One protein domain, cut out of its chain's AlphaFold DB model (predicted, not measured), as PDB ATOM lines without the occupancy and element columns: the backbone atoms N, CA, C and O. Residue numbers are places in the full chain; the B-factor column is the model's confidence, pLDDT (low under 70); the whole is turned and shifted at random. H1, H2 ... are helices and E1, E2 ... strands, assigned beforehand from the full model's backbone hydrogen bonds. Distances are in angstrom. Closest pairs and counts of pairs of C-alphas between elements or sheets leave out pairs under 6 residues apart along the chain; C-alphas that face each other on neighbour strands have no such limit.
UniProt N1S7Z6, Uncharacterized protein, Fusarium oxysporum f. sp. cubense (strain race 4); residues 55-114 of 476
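This is residues 55 to 114 of the 476 residues of an uncharacterized protein of Fusarium oxysporum f. sp. cubense (strain race 4) (UniProt N1S7Z6). With little regular structure, this is an antiparallel hairpin of two strands, E1 and E2, with one helix, H1, towards one end of the long axis and a long loop, residues 61 to 81, reaching to the other. The last residues, 105 to 114, fold back from H1. The printed part has 60 residues, of which 21 are in named elements, in the order E1, E2, H1; the class is mixed. It is loose, with a radius of gyration of the C-alphas of 13.4 A, and spans 41 by 24 by 18 A.

E1, residues 56 to 60, is 13.9 A long and begins at C-alpha 56 (-13.272, -36.014, 37.626). E2, residues 82 to 86, is 13.1 A long. H1, residues 94 to 104, is 15.5 A long and ends at C-alpha 104 (-17.975, -13.999, 34.053).

E1 and E2 form a hairpin, antiparallel at 153 degrees. N 57 and O 85, 2.8 A apart, are within hydrogen-bond range. E1 and H1 are apart. In H1 every O i to N i+4 pair is within hydrogen-bond range.

The C-alphas farthest apart, Glu 74 and Gly 91, are 41.8 A apart. The printed part has no cut. The link E1 to E2 is long. Residues 77, 90 to 92 and 104 to 114 have pLDDT under 70.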
ATOM      1  N   PRO A  55     -14.879 -37.736  34.119       79.50
ATOM      2  CA  PRO A  55     -14.709 -36.297  34.053       79.50
ATOM      3  C   PRO A  55     -14.142 -35.691  35.337       79.50
ATOM      4  O   PRO A  55     -14.012 -34.481  35.428       79.50
ATOM      5  N   VAL A  56     -13.822 -36.492  36.354       85.12
ATOM      6  CA  VAL A  56     -13.272 -36.014  37.626       85.12
ATOM      7  C   VAL A  56     -11.875 -36.598  37.825       85.12
ATOM      8  O   VAL A  56     -11.688 -37.812  37.799       85.12
ATOM      9  N   ASP A  57     -10.905 -35.722  38.059       87.75
ATOM     10  CA  ASP A  57      -9.537 -36.023  38.492       87.75
ATOM     11  C   ASP A  57      -9.238 -35.203  39.758       87.75
ATOM     12  O   ASP A  57     -10.049 -34.391  40.206       87.75
ATOM     13  N   PHE A  58      -8.062 -35.388  40.344       88.62
ATOM     14  CA  PHE A  58      -7.609 -34.587  41.473       88.62
ATOM     15  C   PHE A  58      -6.115 -34.265  41.364       88.62
ATOM     16  O   PHE A  58      -5.347 -34.938  40.669       88.62
ATOM     17  N   ARG A  59      -5.685 -33.209  42.059       86.00
ATOM     18  CA  ARG A  59      -4.276 -32.820  42.180       86.00
ATOM     19  C   ARG A  59      -3.945 -32.489  43.617       86.00
ATOM     20  O   ARG A  59      -4.710 -31.800  44.285       86.00
ATOM     21  N   TYR A  60      -2.770 -32.923  44.047       85.88
ATOM     22  CA  TYR A  60      -2.173 -32.428  45.275       85.88
ATOM     23  C   TYR A  60      -1.695 -30.986  45.066       85.88
ATOM     24  O   TYR A  60      -1.001 -30.706  44.087       85.88
ATOM     25  N   SER A  61      -2.104 -30.068  45.940       81.06
ATOM     26  CA  SER A  61      -1.847 -28.634  45.796       81.06
ATOM     27  C   SER A  61      -1.683 -27.943  47.149       81.06
ATOM     28  O   SER A  61      -2.560 -27.225  47.617       81.06
ATOM     29  N   GLN A  62      -0.497 -28.076  47.743       74.38
ATOM     30  CA  GLN A  62      -0.133 -27.401  49.001       74.38
ATOM     31  C   GLN A  62      -0.105 -25.862  48.903       74.38
ATOM     32  O   GLN A  62      -0.031 -25.166  49.917       74.38
ATOM     33  N   ALA A  63      -0.079 -25.324  47.681       74.06
ATOM     34  CA  ALA A  63      -0.053 -23.887  47.418       74.06
ATOM     35  C   ALA A  63      -1.452 -23.293  47.196       74.06
ATOM     36  O   ALA A  63      -1.580 -22.070  47.131       74.06
ATOM     37  N   ALA A  64      -2.490 -24.129  47.069       75.50
ATOM     38  CA  ALA A  64      -3.847 -23.646  46.869       75.50
ATOM     39  C   ALA A  64      -4.341 -22.873  48.099       75.50
ATOM     40  O   ALA A  64      -4.106 -23.250  49.248       75.50
ATOM     41  N   GLN A  65      -5.051 -21.777  47.845       74.06
ATOM     42  CA  GLN A  65      -5.668 -20.958  48.880       74.06
ATOM     43  C   GLN A  65      -7.127 -20.713  48.527       74.06
ATOM     44  O   GLN A  65      -7.468 -20.447  47.375       74.06
ATOM     45  N   ILE A  66      -7.986 -20.781  49.541       75.19
ATOM     46  CA  ILE A  66      -9.380 -20.368  49.408       75.19
ATOM     47  C   ILE A  66      -9.401 -18.843  49.279       75.19
ATOM     48  O   ILE A  66      -8.700 -18.146  50.021       75.19
ATOM     49  N   ILE A  67     -10.207 -18.326  48.350       74.75
ATOM     50  CA  ILE A  67     -10.424 -16.882  48.215       74.75
ATOM     51  C   ILE A  67     -10.867 -16.312  49.558       74.75
ATOM     52  O   ILE A  67     -11.667 -16.922  50.265       74.75
ATOM     53  N   ARG A  68     -10.360 -15.122  49.891       74.31
ATOM     54  CA  ARG A  68     -10.603 -14.450  51.174       74.31
ATOM     55  C   ARG A  68     -12.083 -14.405  51.555       74.31
ATOM     56  O   ARG A  68     -12.400 -14.706  52.697       74.31
ATOM     57  N   ASP A  69     -12.954 -14.105  50.599       75.94
ATOM     58  CA  ASP A  69     -14.396 -13.944  50.822       75.94
ATOM     59  C   ASP A  69     -15.107 -15.268  51.147       75.94
ATOM     60  O   ASP A  69     -16.105 -15.279  51.861       75.94
ATOM     61  N   SER A  70     -14.563 -16.388  50.667       76.50
ATOM     62  CA  SER A  70     -15.090 -17.740  50.901       76.50
ATOM     63  C   SER A  70     -14.331 -18.487  52.000       76.50
ATOM     64  O   SER A  70     -14.660 -19.630  52.320       76.50
ATOM     65  N   LYS A  71     -13.281 -17.881  52.565       79.62
ATOM     66  CA  LYS A  71     -12.458 -18.498  53.598       79.62
ATOM     67  C   LYS A  71     -13.169 -18.385  54.953       79.62
ATOM     68  O   LYS A  71     -13.494 -17.273  55.371       79.62
ATOM     69  N   PRO A  72     -13.366 -19.493  55.693       84.12
ATOM     70  CA  PRO A  72     -13.930 -19.420  57.037       84.12
ATOM     71  C   PRO A  72     -13.082 -18.514  57.940       84.12
ATOM     72  O   PRO A  72     -11.851 -18.560  57.886       84.12
ATOM     73  N   ARG A  73     -13.732 -17.707  58.789       81.50
ATOM     74  CA  ARG A  73     -13.072 -16.681  59.627       81.50
ATOM     75  C   ARG A  73     -11.912 -17.211  60.473       81.50
ATOM     76  O   ARG A  73     -10.936 -16.499  60.674       81.50
ATOM     77  N   GLU A  74     -12.018 -18.449  60.938       84.12
ATOM     78  CA  GLU A  74     -11.032 -19.089  61.817       84.12
ATOM     79  C   GLU A  74     -10.165 -20.124  61.085       84.12
ATOM     80  O   GLU A  74      -9.339 -20.795  61.697       84.12
ATOM     81  N   ALA A  75     -10.329 -20.269  59.765       76.31
ATOM     82  CA  ALA A  75      -9.567 -21.249  59.008       76.31
ATOM     83  C   ALA A  75      -8.091 -20.828  58.868       76.31
ATOM     84  O   ALA A  75      -7.798 -19.666  58.535       76.31
ATOM     85  N   PRO A  76      -7.136 -21.762  59.029       79.69
ATOM     86  CA  PRO A  76      -5.729 -21.507  58.742       79.69
ATOM     87  C   PRO A  76      -5.520 -21.063  57.287       79.69
ATOM     88  O   PRO A  76      -6.352 -21.283  56.408       79.69
ATOM     89  N   SER A  77      -4.420 -20.356  57.016       69.38
ATOM     90  CA  SER A  77      -4.065 -19.909  55.656       69.38
ATOM     91  C   SER A  77      -3.761 -21.065  54.704       69.38
ATOM     92  O   SER A  77      -3.986 -20.926  53.505       69.38
ATOM     93  N   LYS A  78      -3.303 -22.198  55.241       73.31
ATOM     94  CA  LYS A  78      -3.125 -23.462  54.530       73.31
ATOM     95  C   LYS A  78      -4.173 -24.443  55.041       73.31
ATOM     96  O   LYS A  78      -4.054 -24.927  56.159       73.31
ATOM     97  N   ILE A  79      -5.226 -24.641  54.258       77.19
ATOM     98  CA  ILE A  79      -6.321 -25.578  54.566       77.19
ATOM     99  C   ILE A  79      -6.658 -26.476  53.366       77.19
ATOM    100  O   ILE A  79      -7.539 -27.320  53.445       77.19
ATOM    101  N   VAL A  80      -5.997 -26.263  52.226       82.44
ATOM    102  CA  VAL A  80      -6.261 -27.013  50.998       82.44
ATOM    103  C   VAL A  80      -5.064 -27.902  50.712       82.44
ATOM    104  O   VAL A  80      -3.972 -27.400  50.455       82.44
ATOM    105  N   ASP A  81      -5.297 -29.210  50.730       85.38
ATOM    106  CA  ASP A  81      -4.309 -30.221  50.343       85.38
ATOM    107  C   ASP A  81      -4.540 -30.733  48.924       85.38
ATOM    108  O   ASP A  81      -3.595 -30.944  48.164       85.38
ATOM    109  N   PHE A  82      -5.806 -30.895  48.539       87.00
ATOM    110  CA  PHE A  82      -6.204 -31.453  47.254       87.00
ATOM    111  C   PHE A  82      -7.198 -30.544  46.540       87.00
ATOM    112  O   PHE A  82      -8.135 -30.021  47.141       87.00
ATOM    113  N   CYS A  83      -7.023 -30.413  45.229       86.38
ATOM    114  CA  CYS A  83      -7.991 -29.794  44.338       86.38
ATOM    115  C   CYS A  83      -8.656 -30.877  43.491       86.38
ATOM    116  O   CYS A  83      -7.967 -31.645  42.816       86.38
ATOM    117  N   MET A  84      -9.988 -30.898  43.480       86.69
ATOM    118  CA  MET A  84     -10.754 -31.691  42.522       86.69
ATOM    119  C   MET A  84     -10.800 -30.951  41.187       86.69
ATOM    120  O   MET A  84     -11.033 -29.744  41.147       86.69
ATOM    121  N   ILE A  85     -10.572 -31.670  40.095       83.56
ATOM    122  CA  ILE A  85     -10.591 -31.135  38.738       83.56
ATOM    123  C   ILE A  85     -11.721 -31.804  37.982       83.56
ATOM    124  O   ILE A  85     -11.740 -33.024  37.851       83.56
ATOM    125  N   TYR A  86     -12.619 -30.992  37.437       82.81
ATOM    126  CA  TYR A  86     -13.635 -31.457  36.510       82.81
ATOM    127  C   TYR A  86     -13.194 -31.179  35.068       82.81
ATOM    128  O   TYR A  86     -12.967 -30.029  34.694       82.81
ATOM    129  N   LYS A  87     -13.040 -32.234  34.270       77.62
ATOM    130  CA  LYS A  87     -12.751 -32.216  32.836       77.62
ATOM    131  C   LYS A  87     -13.928 -32.861  32.105       77.62
ATOM    132  O   LYS A  87     -13.974 -34.087  32.042       77.62
ATOM    133  N   PRO A  88     -14.896 -32.083  31.598       75.19
ATOM    134  CA  PRO A  88     -15.988 -32.657  30.822       75.19
ATOM    135  C   PRO A  88     -15.432 -33.400  29.599       75.19
ATOM    136  O   PRO A  88     -14.381 -33.041  29.068       75.19
ATOM    137  N   GLU A  89     -16.129 -34.445  29.158       76.12
ATOM    138  CA  GLU A  89     -15.814 -35.082  27.880       76.12
ATOM    139  C   GLU A  89     -16.039 -34.064  26.754       76.12
ATOM    140  O   GLU A  89     -17.076 -33.396  26.703       76.12
ATOM    141  N   GLY A  90     -15.028 -33.897  25.899       68.25
ATOM    142  CA  GLY A  90     -15.011 -32.839  24.896       68.25
ATOM    143  C   GLY A  90     -16.167 -32.966  23.908       68.25
ATOM    144  O   GLY A  90     -16.415 -34.044  23.365       68.25
ATOM    145  N   GLY A  91     -16.842 -31.844  23.644       63.53
ATOM    146  CA  GLY A  91     -17.754 -31.717  22.502       63.53
ATOM    147  C   GLY A  91     -19.216 -31.379  22.785       63.53
ATOM    148  O   GLY A  91     -19.972 -31.257  21.824       63.53
ATOM    149  N   ILE A  92     -19.671 -31.184  24.028       66.25
ATOM    150  CA  ILE A  92     -21.091 -30.865  24.279       66.25
ATOM    151  C   ILE A  92     -21.233 -29.772  25.338       66.25
ATOM    152  O   ILE A  92     -20.540 -29.800  26.349       66.25
ATOM    153  N   ALA A  93     -22.151 -28.834  25.052       75.38
ATOM    154  CA  ALA A  93     -22.692 -27.678  25.792       75.38
ATOM    155  C   ALA A  93     -22.221 -27.400  27.235       75.38
ATOM    156  O   ALA A  93     -22.062 -26.239  27.592       75.38
ATOM    157  N   VAL A  94     -21.996 -28.428  28.047       78.50
ATOM    158  CA  VAL A  94     -21.448 -28.357  29.404       78.50
ATOM    159  C   VAL A  94     -20.067 -27.701  29.430       78.50
ATOM    160  O   VAL A  94     -19.847 -26.820  30.252       78.50
ATOM    161  N   GLU A  95     -19.152 -28.077  28.532       78.81
ATOM    162  CA  GLU A  95     -17.813 -27.465  28.478       78.81
ATOM    163  C   GLU A  95     -17.910 -25.961  28.187       78.81
ATOM    164  O   GLU A  95     -17.382 -25.145  28.939       78.81
ATOM    165  N   ARG A  96     -18.705 -25.591  27.177       79.81
ATOM    166  CA  ARG A  96     -18.958 -24.189  26.809       79.81
ATOM    167  C   ARG A  96     -19.636 -23.404  27.934       79.81
ATOM    168  O   ARG A  96     -19.251 -22.270  28.194       79.81
ATOM    169  N   ALA A  97     -20.615 -23.999  28.612       82.25
ATOM    170  CA  ALA A  97     -21.298 -23.372  29.741       82.25
ATOM    171  C   ALA A  97     -20.338 -23.138  30.918       82.25
ATOM    172  O   ALA A  97     -20.376 -22.084  31.551       82.25
ATOM    173  N   ILE A  98     -19.444 -24.091  31.198       78.88
ATOM    174  CA  ILE A  98     -18.409 -23.932  32.226       78.88
ATOM    175  C   ILE A  98     -17.440 -22.813  31.834       78.88
ATOM    176  O   ILE A  98     -17.119 -21.977  32.678       78.88
ATOM    177  N   GLU A  99     -16.998 -22.759  30.576       78.50
ATOM    178  CA  GLU A  99     -16.125 -21.688  30.082       78.50
ATOM    179  C   GLU A  99     -16.785 -20.305  30.187       78.50
ATOM    180  O   GLU A  99     -16.155 -19.366  30.671       78.50
ATOM    181  N   GLU A 100     -18.059 -20.182  29.814       81.75
ATOM    182  CA  GLU A 100     -18.837 -18.942  29.921       81.75
ATOM    183  C   GLU A 100     -18.970 -18.470  31.383       81.75
ATOM    184  O   GLU A 100     -18.736 -17.299  31.704       81.75
ATOM    185  N   ILE A 101     -19.251 -19.389  32.312       78.31
ATOM    186  CA  ILE A 101     -19.285 -19.085  33.751       78.31
ATOM    187  C   ILE A 101     -17.894 -18.664  34.250       78.31
ATOM    188  O   ILE A 101     -17.773 -17.721  35.037       78.31
ATOM    189  N   CYS A 102     -16.828 -19.321  33.787       73.62
ATOM    190  CA  CYS A 102     -15.460 -18.969  34.170       73.62
ATOM    191  C   CYS A 102     -15.066 -17.564  33.688       73.62
ATOM    192  O   CYS A 102     -14.374 -16.850  34.414       73.62
ATOM    193  N   GLN A 103     -15.526 -17.138  32.507       71.94
ATOM    194  CA  GLN A 103     -15.272 -15.794  31.973       71.94
ATOM    195  C   GLN A 103     -15.977 -14.696  32.779       71.94
ATOM    196  O   GLN A 103     -15.425 -13.613  32.966       71.94
ATOM    197  N   THR A 104     -17.177 -14.974  33.291       69.50
ATOM    198  CA  THR A 104     -17.975 -13.999  34.053       69.50
ATOM    199  C   THR A 104     -17.599 -13.920  35.536       69.50
ATOM    200  O   THR A 104     -17.999 -12.976  36.219       69.50
ATOM    201  N   ARG A 105     -16.797 -14.866  36.055       64.38
ATOM    202  CA  ARG A 105     -16.365 -14.904  37.469       64.38
ATOM    203  C   ARG A 105     -14.851 -15.099  37.667       64.38
ATOM    204  O   ARG A 105     -14.437 -16.058  38.322       64.38
ATOM    205  N   PRO A 106     -14.003 -14.158  37.218       54.56
ATOM    206  CA  PRO A 106     -12.549 -14.276  37.364       54.56
ATOM    207  C   PRO A 106     -12.038 -14.183  38.818       54.56
ATOM    208  O   PRO A 106     -10.949 -14.670  39.106       54.56
ATOM    209  N   ALA A 107     -12.810 -13.599  39.748       50.53
ATOM    210  CA  ALA A 107     -12.383 -13.337  41.135       50.53
ATOM    211  C   ALA A 107     -13.073 -14.206  42.211       50.53
ATOM    212  O   ALA A 107     -12.801 -14.027  43.395       50.53
ATOM    213  N   GLN A 108     -13.962 -15.134  41.823       50.22
ATOM    214  CA  GLN A 108     -14.729 -15.997  42.746       50.22
ATOM    215  C   GLN A 108     -14.407 -17.510  42.620       50.22
ATOM    216  O   GLN A 108     -15.046 -18.326  43.272       50.22
ATOM    217  N   SER A 109     -13.365 -17.864  41.849       49.47
ATOM    218  CA  SER A 109     -12.756 -19.195  41.626       49.47
ATOM    219  C   SER A 109     -13.660 -20.353  41.185       49.47
ATOM    220  O   SER A 109     -14.278 -21.022  42.008       49.47
ATOM    221  N   ILE A 110     -13.512 -20.750  39.914       50.56
ATOM    222  CA  ILE A 110     -13.561 -22.168  39.477       50.56
ATOM    223  C   ILE A 110     -12.185 -22.622  38.925       50.56
ATOM    224  O   ILE A 110     -12.000 -23.774  38.561       50.56
ATOM    225  N   ASN A 111     -11.164 -21.757  38.913       49.59
ATOM    226  CA  ASN A 111      -9.788 -22.119  38.561       49.59
ATOM    227  C   ASN A 111      -8.798 -21.194  39.279       49.59
ATOM    228  O   ASN A 111      -8.557 -20.083  38.818       49.59
ATOM    229  N   HIS A 112      -8.166 -21.664  40.354       48.09
ATOM    230  CA  HIS A 112      -6.923 -21.071  40.854       48.09
ATOM    231  C   HIS A 112      -5.922 -22.164  41.160       48.09
ATOM    232  O   HIS A 112      -5.708 -22.582  42.292       48.09
ATOM    233  N   THR A 113      -5.256 -22.598  40.112       50.50
ATOM    234  CA  THR A 113      -3.816 -22.744  40.223       50.50
ATOM    235  C   THR A 113      -3.244 -22.267  38.901       50.50
ATOM    236  O   THR A 113      -3.801 -22.558  37.841       50.50
ATOM    237  N   ASP A 114      -2.118 -21.563  38.940       46.94
ATOM    238  CA  ASP A 114      -1.337 -21.159  37.763       46.94
ATOM    239  C   ASP A 114      -0.751 -22.370  36.996       46.94
ATOM    240  O   ASP A 114       0.268 -22.268  36.310       46.94
TER     241      ASP A 114